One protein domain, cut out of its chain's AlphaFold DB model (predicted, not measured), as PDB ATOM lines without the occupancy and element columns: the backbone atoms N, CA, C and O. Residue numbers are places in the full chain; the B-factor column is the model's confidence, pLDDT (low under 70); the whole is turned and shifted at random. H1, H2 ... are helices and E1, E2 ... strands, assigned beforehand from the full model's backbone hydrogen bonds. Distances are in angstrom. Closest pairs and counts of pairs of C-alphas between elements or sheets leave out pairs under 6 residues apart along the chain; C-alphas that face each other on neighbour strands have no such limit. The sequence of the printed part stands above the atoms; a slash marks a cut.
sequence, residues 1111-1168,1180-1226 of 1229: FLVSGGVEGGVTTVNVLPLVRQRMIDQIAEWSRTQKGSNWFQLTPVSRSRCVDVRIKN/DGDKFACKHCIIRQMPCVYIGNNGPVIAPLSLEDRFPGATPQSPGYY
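What this domain is: This is residues 1111 to 1168 and 1180 to 1226 of the 1229 residues of an uncharacterized protein of Botrytis elliptica (UniProt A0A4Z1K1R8). There is little regular structure: strand hairpin E3-E4 lies near the middle with hairpin E1-E2 beside it, long helix H1 runs along one side, and unnamed stretches 1145 to 1168 and 1208 to 1226 lie toward opposite ends. The 105 printed residues have 39 in named elements, E1 E2 H1 H2 E3 E4, mixed in class, both sheets antiparallel. The whole is compact, radius of gyration of the C-alphas 13.4 A, spanning 41 by 27 by 24 A.

Where its parts are: E3 is residues 1196 to 1200, 13.0 A; E4, 1203 to 1207, 12.7 A, ends at C-alpha (17.855, -38.166, 35.043). E1, 1111 to 1114, begins at C-alpha (11.711, -36.960, 33.525); E2 is 1121 to 1123. H1 is 1128 to 1144, 24.3 A; H2, 1187 to 1191.

How they stand to each other: In hairpin E3-E4, N 1205 and O 1198 are 2.7 A apart; in hairpin E1-E2, N 1111 and O 1123, 2.8 A. The closest C-alphas of E1 and E4, Phe 1111 and Ile 1206, are 4.7 A apart; of H2 and E3, Cys 1189 and Cys 1196, 5.5 A. H1 is apart from E3 and E4. In H1 and H2 every O i to N i+4 pair is within hydrogen-bond range.

The domain as a whole: Residues 1169 to 1179 are cut out, a 17.8 A gap between C-alphas 1168 and 1180. The pLDDT is under 70 at 1144 to 1168 and 1180 to 1182.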
ATOM      1  N   PHE A1111      10.402 -37.294  34.077       94.25
ATOM      2  CA  PHE A1111      11.711 -36.960  33.525       94.25
ATOM      3  C   PHE A1111      12.211 -35.664  34.154       94.25
ATOM      4  O   PHE A1111      11.518 -34.650  34.127       94.25
ATOM      5  N   LEU A1112      13.396 -35.691  34.752       94.88
ATOM      6  CA  LEU A1112      13.989 -34.535  35.413       94.88
ATOM      7  C   LEU A1112      14.474 -33.533  34.357       94.88
ATOM      8  O   LEU A1112      15.203 -33.875  33.428       94.88
ATOM      9  N   VAL A1113      14.014 -32.291  34.470       94.44
ATOM     10  CA  VAL A1113      14.392 -31.181  33.587       94.44
ATOM     11  C   VAL A1113      15.543 -30.408  34.216       94.44
ATOM     12  O   VAL A1113      16.563 -30.188  33.567       94.44
ATOM     13  N   SER A1114      15.398 -30.038  35.488       88.38
ATOM     14  CA  SER A1114      16.383 -29.264  36.246       88.38
ATOM     15  C   SER A1114      16.228 -29.495  37.748       88.38
ATOM     16  O   SER A1114      15.124 -29.756  38.220       88.38
ATOM     17  N   GLY A1115      17.301 -29.319  38.519       87.88
ATOM     18  CA  GLY A1115      17.307 -29.568  39.966       87.88
ATOM     19  C   GLY A1115      17.591 -31.035  40.310       87.88
ATOM     20  O   GLY A1115      18.013 -31.793  39.448       87.88
ATOM     21  N   GLY A1116      17.419 -31.421  41.576       85.56
ATOM     22  CA  GLY A1116      17.622 -32.804  42.041       85.56
ATOM     23  C   GLY A1116      16.320 -33.608  42.116       85.56
ATOM     24  O   GLY A1116      15.237 -33.036  42.086       85.56
ATOM     25  N   VAL A1117      16.406 -34.929  42.276       82.00
ATOM     26  CA  VAL A1117      15.242 -35.849  42.292       82.00
ATOM     27  C   VAL A1117      14.141 -35.459  43.294       82.00
ATOM     28  O   VAL A1117      12.961 -35.653  43.013       82.00
ATOM     29  N   GLU A1118      14.499 -34.900  44.455       79.81
ATOM     30  CA  GLU A1118      13.551 -34.601  45.544       79.81
ATOM     31  C   GLU A1118      12.802 -33.263  45.394       79.81
ATOM     32  O   GLU A1118      11.782 -33.065  46.049       79.81
ATOM     33  N   GLY A1119      13.258 -32.357  44.523       80.75
ATOM     34  CA  GLY A1119      12.670 -31.012  44.400       80.75
ATOM     35  C   GLY A1119      12.855 -30.335  43.043       80.75
ATOM     36  O   GLY A1119      12.558 -29.153  42.895       80.75
ATOM     37  N   GLY A1120      13.381 -31.056  42.058       88.12
ATOM     38  CA  GLY A1120      13.618 -30.567  40.712       88.12
ATOM     39  C   GLY A1120      12.352 -30.521  39.864       88.12
ATOM     40  O   GLY A1120      11.380 -31.245  40.091       88.12
ATOM     41  N   VAL A1121      12.382 -29.667  38.845       90.94
ATOM     42  CA  VAL A1121      11.330 -29.584  37.834       90.94
ATOM     43  C   VAL A1121      11.337 -30.889  37.053       90.94
ATOM     44  O   VAL A1121      12.354 -31.268  36.472       90.94
ATOM     45  N   THR A1122      10.201 -31.579  37.037       93.69
ATOM     46  CA  THR A1122      10.010 -32.806  36.261       93.69
ATOM     47  C   THR A1122       8.944 -32.596  35.195       93.69
ATOM     48  O   THR A1122       8.020 -31.803  35.369       93.69
ATOM     49  N   THR A1123       9.070 -33.302  34.078       93.12
ATOM     50  CA  THR A1123       8.095 -33.317  32.988       93.12
ATOM     51  C   THR A1123       7.688 -34.750  32.673       93.12
ATOM     52  O   THR A1123       8.480 -35.680  32.796       93.12
ATOM     53  N   VAL A1124       6.440 -34.938  32.258       92.81
ATOM     54  CA  VAL A1124       5.950 -36.194  31.656       92.81
ATOM     55  C   VAL A1124       5.886 -36.093  30.126       92.81
ATOM     56  O   VAL A1124       5.707 -37.092  29.427       92.81
ATOM     57  N   ASN A1125       6.066 -34.878  29.597       91.69
ATOM     58  CA  ASN A1125       6.001 -34.553  28.179       91.69
ATOM     59  C   ASN A1125       7.398 -34.641  27.558       91.69
ATOM     60  O   ASN A1125       8.051 -33.623  27.335       91.69
ATOM     61  N   VAL A1126       7.844 -35.866  27.285       92.25
ATOM     62  CA  VAL A1126       9.066 -36.150  26.512       92.25
ATOM     63  C   VAL A1126       8.728 -36.865  25.203       92.25
ATOM     64  O   VAL A1126       7.628 -37.422  25.059       92.25
ATOM     65  N   LEU A1127       9.670 -36.878  24.248       91.94
ATOM     66  CA  LEU A1127       9.489 -37.583  22.976       91.94
ATOM     67  C   LEU A1127       9.042 -39.040  23.223       91.94
ATOM     68  O   LEU A1127       9.628 -39.713  24.079       91.94
ATOM     69  N   PRO A1128       8.056 -39.568  22.471       90.38
ATOM     70  CA  PRO A1128       7.613 -40.957  22.612       90.38
ATOM     71  C   PRO A1128       8.754 -41.978  22.536       90.38
ATOM     72  O   PRO A1128       8.726 -42.965  23.260       90.38
ATOM     73  N   LEU A1129       9.798 -41.701  21.748       89.06
ATOM     74  CA  LEU A1129      10.973 -42.567  21.623       89.06
ATOM     75  C   LEU A1129      11.722 -42.778  22.952       89.06
ATOM     76  O   LEU A1129      12.143 -43.892  23.249       89.06
ATOM     77  N   VAL A1130      11.860 -41.732  23.774       88.50
ATOM     78  CA  VAL A1130      12.536 -41.819  25.083       88.50
ATOM     79  C   VAL A1130      11.687 -42.624  26.065       88.50
ATOM     80  O   VAL A1130      12.207 -43.453  26.809       88.50
ATOM     81  N   ARG A1131      10.361 -42.428  26.027       90.50
ATOM     82  CA  ARG A1131       9.411 -43.249  26.791       90.50
ATOM     83  C   ARG A1131       9.473 -44.712  26.372       90.50
ATOM     84  O   ARG A1131       9.525 -45.569  27.245       90.50
ATOM     85  N   GLN A1132       9.530 -44.989  25.072       89.19
ATOM     86  CA  GLN A1132       9.626 -46.354  24.564       89.19
ATOM     87  C   GLN A1132      10.921 -47.030  25.021       89.19
ATOM     88  O   GLN A1132      10.861 -48.128  25.557       89.19
ATOM     89  N   ARG A1133      12.069 -46.342  24.943       88.38
ATOM     90  CA  ARG A1133      13.349 -46.859  25.460       88.38
ATOM     91  C   ARG A1133      13.291 -47.213  26.947       88.38
ATOM     92  O   ARG A1133      13.837 -48.233  27.350       88.38
ATOM     93  N   MET A1134      12.608 -46.400  27.751       87.75
ATOM     94  CA  MET A1134      12.394 -46.694  29.170       87.75
ATOM     95  C   MET A1134      11.486 -47.918  29.377       87.75
ATOM     96  O   MET A1134      11.756 -48.750  30.242       87.75
ATOM     97  N   ILE A1135      10.422 -48.052  28.580       88.44
ATOM     98  CA  ILE A1135       9.530 -49.221  28.608       88.44
ATOM     99  C   ILE A1135      10.299 -50.490  28.225       88.44
ATOM    100  O   ILE A1135      10.172 -51.501  28.911       88.44
ATOM    101  N   ASP A1136      11.127 -50.427  27.183       86.69
ATOM    102  CA  ASP A1136      11.943 -51.549  26.722       86.69
ATOM    103  C   ASP A1136      12.943 -51.979  27.805       86.69
ATOM    104  O   ASP A1136      13.045 -53.168  28.106       86.69
ATOM    105  N   GLN A1137      13.598 -51.014  28.462       83.69
ATOM    106  CA  GLN A1137      14.518 -51.255  29.578       83.69
ATOM    107  C   GLN A1137      13.811 -51.901  30.782       83.69
ATOM    108  O   GLN A1137      14.323 -52.851  31.370       83.69
ATOM    109  N   ILE A1138      12.596 -51.458  31.123       80.31
ATOM    110  CA  ILE A1138      11.789 -52.093  32.178       80.31
ATOM    111  C   ILE A1138      11.341 -53.499  31.771       80.31
ATOM    112  O   ILE A1138      11.322 -54.406  32.607       80.31
ATOM    113  N   ALA A1139      10.967 -53.702  30.508       80.00
ATOM    114  CA  ALA A1139      10.573 -55.006  29.993       80.00
ATOM    115  C   ALA A1139      11.756 -55.985  29.964       80.00
ATOM    116  O   ALA A1139      11.556 -57.184  30.150       80.00
ATOM    117  N   GLU A1140      12.972 -55.493  29.731       78.56
ATOM    118  CA  GLU A1140      14.209 -56.261  29.854       78.56
ATOM    119  C   GLU A1140      14.465 -56.641  31.315       78.56
ATOM    120  O   GLU A1140      14.555 -57.832  31.613       78.56
ATOM    121  N   TRP A1141      14.432 -55.676  32.243       74.19
ATOM    122  CA  TRP A1141      14.564 -55.937  33.684       74.19
ATOM    123  C   TRP A1141      13.551 -56.966  34.188       74.19
ATOM    124  O   TRP A1141      13.910 -57.900  34.906       74.19
ATOM    125  N   SER A1142      12.299 -56.841  33.740       72.69
ATOM    126  CA  SER A1142      11.207 -57.757  34.085       72.69
ATOM    127  C   SER A1142      11.409 -59.166  33.514       72.69
ATOM    128  O   SER A1142      10.905 -60.129  34.087       72.69
ATOM    129  N   ARG A1143      12.142 -59.308  32.401       74.81
ATOM    130  CA  ARG A1143      12.476 -60.605  31.794       74.81
ATOM    131  C   ARG A1143      13.677 -61.280  32.461       74.81
ATOM    132  O   ARG A1143      13.740 -62.506  32.467       74.81
ATOM    133  N   THR A1144      14.621 -60.515  33.016       64.38
ATOM    134  CA  THR A1144      15.939 -61.038  33.413       64.38
ATOM    135  C   THR A1144      16.055 -61.695  34.798       64.38
ATOM    136  O   THR A1144      17.000 -62.464  34.967       64.38
ATOM    137  N   GLN A1145      15.160 -61.507  35.786       53.47
ATOM    138  CA  GLN A1145      15.305 -62.205  37.088       53.47
ATOM    139  C   GLN A1145      14.015 -62.627  37.818       53.47
ATOM    140  O   GLN A1145      13.032 -61.897  37.919       53.47
ATOM    141  N   LYS A1146      14.095 -63.830  38.413       46.38
ATOM    142  CA  LYS A1146      13.154 -64.440  39.365       46.38
ATOM    143  C   LYS A1146      12.999 -63.568  40.627       46.38
ATOM    144  O   LYS A1146      13.825 -63.641  41.530       46.38
ATOM    145  N   GLY A1147      11.903 -62.818  40.726       42.41
ATOM    146  CA  GLY A1147      11.314 -62.388  42.005       42.41
ATOM    147  C   GLY A1147      11.760 -61.050  42.612       42.41
ATOM    148  O   GLY A1147      11.224 -60.684  43.657       42.41
ATOM    149  N   SER A1148      12.670 -60.289  42.002       49.84
ATOM    150  CA  SER A1148      13.001 -58.939  42.476       49.84
ATOM    151  C   SER A1148      12.071 -57.900  41.843       49.84
ATOM    152  O   SER A1148      12.146 -57.583  40.659       49.84
ATOM    153  N   ASN A1149      11.168 -57.345  42.653       56.06
ATOM    154  CA  ASN A1149      10.383 -56.174  42.282       56.06
ATOM    155  C   ASN A1149      11.342 -55.000  42.056       56.06
ATOM    156  O   ASN A1149      11.825 -54.421  43.027       56.06
ATOM    157  N   TRP A1150      11.602 -54.622  40.801       56.59
ATOM    158  CA  TRP A1150      12.513 -53.519  40.452       56.59
ATOM    159  C   TRP A1150      12.149 -52.187  41.136       56.59
ATOM    160  O   TRP A1150      12.974 -51.295  41.241       56.59
ATOM    161  N   PHE A1151      10.927 -52.050  41.653       54.47
ATOM    162  CA  PHE A1151      10.446 -50.890  42.401       54.47
ATOM    163  C   PHE A1151      10.644 -50.972  43.937       54.47
ATOM    164  O   PHE A1151      10.166 -50.084  44.643       54.47
ATOM    165  N   GLN A1152      11.290 -52.012  44.491       49.88
ATOM    166  CA  GLN A1152      11.507 -52.178  45.943       49.88
ATOM    167  C   GLN A1152      12.890 -51.703  46.427       49.88
ATOM    168  O   GLN A1152      13.906 -51.943  45.781       49.88
ATOM    169  N   LEU A1153      12.922 -51.081  47.618       45.50
ATOM    170  CA  LEU A1153      14.144 -50.658  48.313       45.50
ATOM    171  C   LEU A1153      14.988 -51.861  48.809       45.50
ATOM    172  O   LEU A1153      14.522 -52.617  49.656       45.50
ATOM    173  N   THR A1154      16.242 -52.006  48.366       41.06
ATOM    174  CA  THR A1154      17.277 -52.918  48.894       41.06
ATOM    175  C   THR A1154      18.411 -52.190  49.659       41.06
ATOM    176  O   THR A1154      18.737 -51.050  49.329       41.06
ATOM    177  N   PRO A1155      19.038 -52.807  50.693       38.53
ATOM    178  CA  PRO A1155      19.894 -52.084  51.650       38.53
ATOM    179  C   PRO A1155      21.409 -52.065  51.351       38.53
ATOM    180  O   PRO A1155      22.144 -51.450  52.118       38.53
ATOM    181  N   VAL A1156      21.920 -52.724  50.298       36.44
ATOM    182  CA  VAL A1156      23.379 -52.826  50.053       36.44
ATOM    183  C   VAL A1156      23.733 -52.802  48.556       36.44
ATOM    184  O   VAL A1156      23.336 -53.693  47.811       36.44
ATOM    185  N   SER A1157      24.524 -51.804  48.133       35.69
ATOM    186  CA  SER A1157      25.687 -51.876  47.212       35.69
ATOM    187  C   SER A1157      25.837 -50.618  46.339       35.69
ATOM    188  O   SER A1157      24.912 -50.171  45.665       35.69
ATOM    189  N   ARG A1158      27.058 -50.065  46.310       39.19
ATOM    190  CA  ARG A1158      27.504 -48.984  45.408       39.19
ATOM    191  C   ARG A1158      27.730 -49.459  43.957       39.19
ATOM    192  O   ARG A1158      28.282 -48.716  43.155       39.19
ATOM    193  N   SER A1159      27.304 -50.670  43.593       38.03
ATOM    194  CA  SER A1159      27.641 -51.314  42.316       38.03
ATOM    195  C   SER A1159      26.432 -51.724  41.472       38.03
ATOM    196  O   SER A1159      26.488 -52.737  40.780       38.03
ATOM    197  N   ARG A1160      25.353 -50.926  41.444       41.44
ATOM    198  CA  ARG A1160      24.294 -51.082  40.428       41.44
ATOM    199  C   ARG A1160      23.797 -49.725  39.895       41.44
ATOM    200  O   ARG A1160      23.090 -48.994  40.573       41.44
ATOM    201  N   CYS A1161      24.159 -49.394  38.648       51.84
ATOM    202  CA  CYS A1161      23.369 -48.484  37.789       51.84
ATOM    203  C   CYS A1161      22.310 -49.263  36.967       51.84
ATOM    204  O   CYS A1161      21.562 -48.651  36.216       51.84
ATOM    205  N   VAL A1162      22.237 -50.599  37.110       46.50
ATOM    206  CA  VAL A1162      21.232 -51.459  36.445       46.50
ATOM    207  C   VAL A1162      20.100 -51.883  37.390       46.50
ATOM    208  O   VAL A1162      19.033 -52.239  36.921       46.50
ATOM    209  N   ASP A1163      20.262 -51.720  38.702       46.81
ATOM    210  CA  ASP A1163      19.170 -51.837  39.665       46.81
ATOM    211  C   ASP A1163      19.108 -50.537  40.453       46.81
ATOM    212  O   ASP A1163      19.953 -50.261  41.299       46.81
ATOM    213  N   VAL A1164      18.151 -49.703  40.058       49.03
ATOM    214  CA  VAL A1164      17.382 -48.808  40.920       49.03
ATOM    215  C   VAL A1164      18.108 -48.345  42.192       49.03
ATOM    216  O   VAL A1164      18.103 -49.000  43.234       49.03
ATOM    217  N   ARG A1165      18.717 -47.157  42.115       47.31
ATOM    218  CA  ARG A1165      19.291 -46.495  43.291       47.31
ATOM    219  C   ARG A1165      18.193 -46.119  44.276       47.31
ATOM    220  O   ARG A1165      17.182 -45.526  43.899       47.31
ATOM    221  N   ILE A1166      18.450 -46.405  45.544       40.12
ATOM    222  CA  ILE A1166      17.546 -46.150  46.657       40.12
ATOM    223  C   ILE A1166      18.184 -45.151  47.607       40.12
ATOM    224  O   ILE A1166      19.256 -45.399  48.156       40.12
ATOM    225  N   LYS A1167      17.483 -44.044  47.853       43.28
ATOM    226  CA  LYS A1167      17.734 -43.184  49.008       43.28
ATOM    227  C   LYS A1167      16.764 -43.543  50.128       43.28
ATOM    228  O   LYS A1167      15.554 -43.422  49.967       43.28
ATOM    229  N   ASN A1168      17.295 -43.937  51.281       34.12
ATOM    230  CA  ASN A1168      16.525 -44.020  52.518       34.12
ATOM    231  C   ASN A1168      16.389 -42.602  53.100       34.12
ATOM    232  O   ASN A1168      17.252 -42.138  53.843       34.12
ATOM    233  N   ASP A1180      26.391 -33.520  42.838       52.31
ATOM    234  CA  ASP A1180      25.727 -33.457  41.526       52.31
ATOM    235  C   ASP A1180      25.206 -34.837  41.057       52.31
ATOM    236  O   ASP A1180      24.569 -34.953  40.007       52.31
ATOM    237  N   GLY A1181      25.408 -35.889  41.863       57.47
ATOM    238  CA  GLY A1181      25.093 -37.284  41.553       57.47
ATOM    239  C   GLY A1181      23.609 -37.628  41.388       57.47
ATOM    240  O   GLY A1181      23.317 -38.663  40.796       57.47
ATOM    241  N   ASP A1182      22.685 -36.776  41.842       62.06
ATOM    242  CA  ASP A1182      21.234 -36.984  41.669       62.06
ATOM    243  C   ASP A1182      20.608 -36.052  40.620       62.06
ATOM    244  O   ASP A1182      19.393 -36.053  40.425       62.06
ATOM    245  N   LYS A1183      21.408 -35.202  39.970       79.69
ATOM    246  CA  LYS A1183      20.906 -34.239  38.976       79.69
ATOM    247  C   LYS A1183      21.057 -34.749  37.550       79.69
ATOM    248  O   LYS A1183      20.280 -34.356  36.683       79.69
ATOM    249  N   PHE A1184      22.036 -35.622  37.315       90.38
ATOM    250  CA  PHE A1184      22.402 -36.097  35.985       90.38
ATOM    251  C   PHE A1184      22.527 -37.617  35.928       90.38
ATOM    252  O   PHE A1184      22.688 -38.273  36.954       90.38
ATOM    253  N   ALA A1185      22.449 -38.180  34.727       90.31
ATOM    254  CA  ALA A1185      22.651 -39.593  34.459       90.31
ATOM    255  C   ALA A1185      24.062 -40.044  34.873       90.31
ATOM    256  O   ALA A1185      25.048 -39.354  34.620       90.31
ATOM    257  N   CYS A1186      24.178 -41.222  35.494       88.44
ATOM    258  CA  CYS A1186      25.483 -41.776  35.848       88.44
ATOM    259  C   CYS A1186      26.282 -42.131  34.581       88.44
ATOM    260  O   CYS A1186      25.711 -42.672  33.631       88.44
ATOM    261  N   LYS A1187      27.611 -41.933  34.595       85.06
ATOM    262  CA  LYS A1187      28.512 -42.265  33.467       85.06
ATOM    263  C   LYS A1187      28.272 -43.670  32.896       85.06
ATOM    264  O   LYS A1187      28.344 -43.865  31.691       85.06
ATOM    265  N   HIS A1188      27.917 -44.641  33.738       84.44
ATOM    266  CA  HIS A1188      27.610 -46.004  33.300       84.44
ATOM    267  C   HIS A1188      26.371 -46.095  32.389       84.44
ATOM    268  O   HIS A1188      26.419 -46.758  31.355       84.44
ATOM    269  N   CYS A1189      25.272 -45.418  32.741       87.94
ATOM    270  CA  CYS A1189      24.075 -45.341  31.896       87.94
ATOM    271  C   CYS A1189      24.359 -44.567  30.602       87.94
ATOM    272  O   CYS A1189      23.882 -44.964  29.543       87.94
ATOM    273  N   ILE A1190      25.199 -43.527  30.679       90.44
ATOM    274  CA  ILE A1190      25.637 -42.743  29.517       90.44
ATOM    275  C   ILE A1190      26.425 -43.618  28.530       90.44
ATOM    276  O   ILE A1190      26.075 -43.663  27.356       90.44
ATOM    277  N   ILE A1191      27.432 -44.365  29.003       87.62
ATOM    278  CA  ILE A1191      28.262 -45.259  28.169       87.62
ATOM    279  C   ILE A1191      27.415 -46.352  27.509       87.62
ATOM    280  O   ILE A1191      27.648 -46.707  26.358       87.62
ATOM    281  N   ARG A1192      26.416 -46.881  28.224       85.62
ATOM    282  CA  ARG A1192      25.513 -47.913  27.696       85.62
ATOM    283  C   ARG A1192      24.377 -47.369  26.834       85.62
ATOM    284  O   ARG A1192      23.567 -48.161  26.369       85.62
ATOM    285  N   GLN A1193      24.299 -46.052  26.638       92.00
ATOM    286  CA  GLN A1193      23.223 -45.404  25.886       92.00
ATOM    287  C   GLN A1193      21.821 -45.764  26.421       92.00
ATOM    288  O   GLN A1193      20.875 -45.977  25.660       92.00
ATOM    289  N   MET A1194      21.679 -45.845  27.749       90.44
ATOM    290  CA  MET A1194      20.415 -46.182  28.414       90.44
ATOM    291  C   MET A1194      19.933 -45.051  29.333       90.44
ATOM    292  O   MET A1194      20.760 -44.395  29.974       90.44
ATOM    293  N   PRO A1195      18.608 -44.847  29.467       92.56
ATOM    294  CA  PRO A1195      18.032 -43.995  30.503       92.56
ATOM    295  C   PRO A1195      18.568 -44.316  31.907       92.56
ATOM    296  O   PRO A1195      18.577 -45.466  32.357       92.56
ATOM    297  N   CYS A1196      18.990 -43.274  32.628       93.06
ATOM    298  CA  CYS A1196      19.393 -43.387  34.028       93.06
ATOM    299  C   CYS A1196      18.203 -43.080  34.940       93.06
ATOM    300  O   CYS A1196      17.592 -42.018  34.821       93.06
ATOM    301  N   VAL A1197      17.871 -44.004  35.843       90.75
ATOM    302  CA  VAL A1197      16.648 -43.948  36.657       90.75
ATOM    303  C   VAL A1197      17.006 -43.828  38.132       90.75
ATOM    304  O   VAL A1197      17.705 -44.679  38.683       90.75
ATOM    305  N   TYR A1198      16.475 -42.801  38.787       86.12
ATOM    306  CA  TYR A1198      16.541 -42.616  40.233       86.12
ATOM    307  C   TYR A1198      15.176 -42.883  40.860       86.12
ATOM    308  O   TYR A1198      14.164 -42.454  40.314       86.12
ATOM    309  N   ILE A1199      15.111 -43.556  42.012       80.31
ATOM    310  CA  ILE A1199      13.855 -43.677  42.765       80.31
ATOM    311  C   ILE A1199      13.843 -42.658  43.896       80.31
ATOM    312  O   ILE A1199      14.573 -42.779  44.878       80.31
ATOM    313  N   GLY A1200      12.996 -41.641  43.736       72.69
ATOM    314  CA  GLY A1200      12.662 -40.695  44.794       72.69
ATOM    315  C   GLY A1200      11.388 -41.099  45.536       72.69
ATOM    316  O   GLY A1200      10.658 -41.998  45.118       72.69
ATOM    317  N   ASN A1201      11.060 -40.358  46.598       75.69
ATOM    318  CA  ASN A1201       9.845 -40.571  47.404       75.69
ATOM    319  C   ASN A1201       8.539 -40.549  46.583       75.69
ATOM    320  O   ASN A1201       7.543 -41.135  46.992       75.69
ATOM    321  N   ASN A1202       8.549 -39.893  45.418       76.38
ATOM    322  CA  ASN A1202       7.393 -39.721  44.533       76.38
ATOM    323  C   ASN A1202       7.416 -40.649  43.299       76.38
ATOM    324  O   ASN A1202       6.722 -40.363  42.317       76.38
ATOM    325  N   GLY A1203       8.219 -41.719  43.332       80.31
ATOM    326  CA  GLY A1203       8.366 -42.696  42.249       80.31
ATOM    327  C   GLY A1203       9.657 -42.541  41.426       80.31
ATOM    328  O   GLY A1203      10.514 -41.718  41.761       80.31
ATOM    329  N   PRO A1204       9.823 -43.347  40.358       84.44
ATOM    330  CA  PRO A1204      11.001 -43.303  39.498       84.44
ATOM    331  C   PRO A1204      11.060 -42.004  38.683       84.44
ATOM    332  O   PRO A1204      10.076 -41.580  38.070       84.44
ATOM    333  N   VAL A1205      12.243 -41.400  38.660       91.31
ATOM    334  CA  VAL A1205      12.580 -40.172  37.945       91.31
ATOM    335  C   VAL A1205      13.777 -40.444  37.035       91.31
ATOM    336  O   VAL A1205      14.824 -40.888  37.499       91.31
ATOM    337  N   ILE A1206      13.632 -40.174  35.739       93.81
ATOM    338  CA  ILE A1206      14.714 -40.317  34.760       93.81
ATOM    339  C   ILE A1206      15.584 -39.064  34.793       93.81
ATOM    340  O   ILE A1206      15.082 -37.951  34.626       93.81
ATOM    341  N   ALA A1207      16.885 -39.248  34.989       94.62
ATOM    342  CA  ALA A1207      17.855 -38.166  35.043       94.62
ATOM    343  C   ALA A1207      18.315 -37.741  33.642       94.62
ATOM    344  O   ALA A1207      18.533 -38.603  32.787       94.62
ATOM    345  N   PRO A1208      18.499 -36.437  33.390       96.19
ATOM    346  CA  PRO A1208      19.053 -35.957  32.135       96.19
ATOM    347  C   PRO A1208      20.557 -36.212  32.056       96.19
ATOM    348  O   PRO A1208      21.225 -36.370  33.072       96.19
ATOM    349  N   LEU A1209      21.122 -36.188  30.856       94.94
ATOM    350  CA  LEU A1209      22.572 -36.200  30.663       94.94
ATOM    351  C   LEU A1209      23.211 -34.939  31.264       94.94
ATOM    352  O   LEU A1209      22.542 -33.907  31.421       94.94
ATOM    353  N   SER A1210      24.507 -35.016  31.578       93.25
ATOM    354  CA  SER A1210      25.317 -33.838  31.911       93.25
ATOM    355  C   SER A1210      25.319 -32.852  30.732       93.25
ATOM    356  O   SER A1210      25.042 -33.249  29.601       93.25
ATOM    357  N   LEU A1211      25.601 -31.566  30.961       91.19
ATOM    358  CA  LEU A1211      25.614 -30.576  29.871       91.19
ATOM    359  C   LEU A1211      26.604 -30.937  28.752       91.19
ATOM    360  O   LEU A1211      26.308 -30.682  27.592       91.19
ATOM    361  N   GLU A1212      27.728 -31.559  29.104       91.50
ATOM    362  CA  GLU A1212      28.779 -31.985  28.173       91.50
ATOM    363  C   GLU A1212      28.375 -33.217  27.354       91.50
ATOM    364  O   GLU A1212      28.781 -33.368  26.205       91.50
ATOM    365  N   ASP A1213      27.551 -34.092  27.936       93.38
ATOM    366  CA  ASP A1213      27.074 -35.314  27.286       93.38
ATOM    367  C   ASP A1213      25.794 -35.100  26.463       93.38
ATOM    368  O   ASP A1213      25.371 -36.000  25.732       93.38
ATOM    369  N   ARG A1214      25.152 -33.932  26.586       93.50
ATOM    370  CA  ARG A1214      23.978 -33.569  25.786       93.50
ATOM    371  C   ARG A1214      24.390 -33.225  24.365       93.50
ATOM    372  O   ARG A1214      25.390 -32.552  24.134       93.50
ATOM    373  N   PHE A1215      23.541 -33.583  23.407       91.50
ATOM    374  CA  PHE A1215      23.692 -33.039  22.060       91.50
ATOM    375  C   PHE A1215      23.566 -31.506  22.090       91.50
ATOM    376  O   PHE A1215      22.699 -30.985  22.802       91.50
ATOM    377  N   PRO A1216      24.384 -30.769  21.317       91.94
ATOM    378  CA  PRO A1216      24.245 -29.324  21.196       91.94
ATOM    379  C   PRO A1216      22.808 -28.945  20.814       91.94
ATOM    380  O   PRO A1216      22.263 -29.445  19.833       91.94
ATOM    381  N   GLY A1217      22.171 -28.094  21.622       92.44
ATOM    382  CA  GLY A1217      20.771 -27.695  21.427       92.44
ATOM    383  C   GLY A1217      19.719 -28.700  21.919       92.44
ATOM    384  O   GLY A1217      18.529 -28.481  21.693       92.44
ATOM    385  N   ALA A1218      20.107 -29.779  22.609       92.69
ATOM    386  CA  ALA A1218      19.159 -30.722  23.192       92.69
ATOM    387  C   ALA A1218      18.254 -30.031  24.226       92.69
ATOM    388  O   ALA A1218      18.712 -29.475  25.226       92.69
ATOM    389  N   THR A1219      16.945 -30.107  24.003       94.69
ATOM    390  CA  THR A1219      15.909 -29.648  24.938       94.69
ATOM    391  C   THR A1219      15.350 -30.830  25.731       94.69
ATOM    392  O   THR A1219      15.455 -31.963  25.263       94.69
ATOM    393  N   PRO A1220      14.658 -30.615  26.865       94.00
ATOM    394  CA  PRO A1220      14.003 -31.694  27.615       94.00
ATOM    395  C   PRO A1220      12.947 -32.484  26.825       94.00
ATOM    396  O   PRO A1220      12.446 -33.494  27.298       94.00
ATOM    397  N   GLN A1221      12.563 -32.034  25.629       91.88
ATOM    398  CA  GLN A1221      11.692 -32.801  24.738       91.88
ATOM    399  C   GLN A1221      12.480 -33.678  23.760       91.88
ATOM    400  O   GLN A1221      11.918 -34.616  23.204       91.88
ATOM    401  N   SER A1222      13.764 -33.392  23.551       92.00
ATOM    402  CA  SER A1222      14.632 -34.112  22.624       92.00
ATOM    403  C   SER A1222      15.256 -35.365  23.266       92.00
ATOM    404  O   SER A1222      15.593 -35.351  24.453       92.00
ATOM    405  N   PRO A1223      15.473 -36.451  22.499       91.00
ATOM    406  CA  PRO A1223      16.104 -37.668  23.014       91.00
ATOM    407  C   PRO A1223      17.522 -37.455  23.548       91.00
ATOM    408  O   PRO A1223      17.885 -38.009  24.585       91.00
ATOM    409  N   GLY A1224      18.272 -36.572  22.885       93.44
ATOM    410  CA  GLY A1224      19.640 -36.199  23.237       93.44
ATOM    411  C   GLY A1224      19.813 -35.507  24.590       93.44
ATOM    412  O   GLY A1224      20.936 -35.201  24.976       93.44
ATOM    413  N   TYR A1225      18.715 -35.241  25.300       95.62
ATOM    414  CA  TYR A1225      18.725 -34.705  26.658       95.62
ATOM    415  C   TYR A1225      18.820 -35.795  27.731       95.62
ATOM    416  O   TYR A1225      19.285 -35.522  28.833       95.62
ATOM    417  N   TYR A1226      18.393 -37.023  27.420       95.69
ATOM    418  CA  TYR A1226      18.318 -38.141  28.370       95.69
ATOM    419  C   TYR A1226      19.162 -39.350  27.957       95.69
ATOM    420  O   TYR A1226      19.512 -40.161  28.811       95.69
TER     421      TYR A1226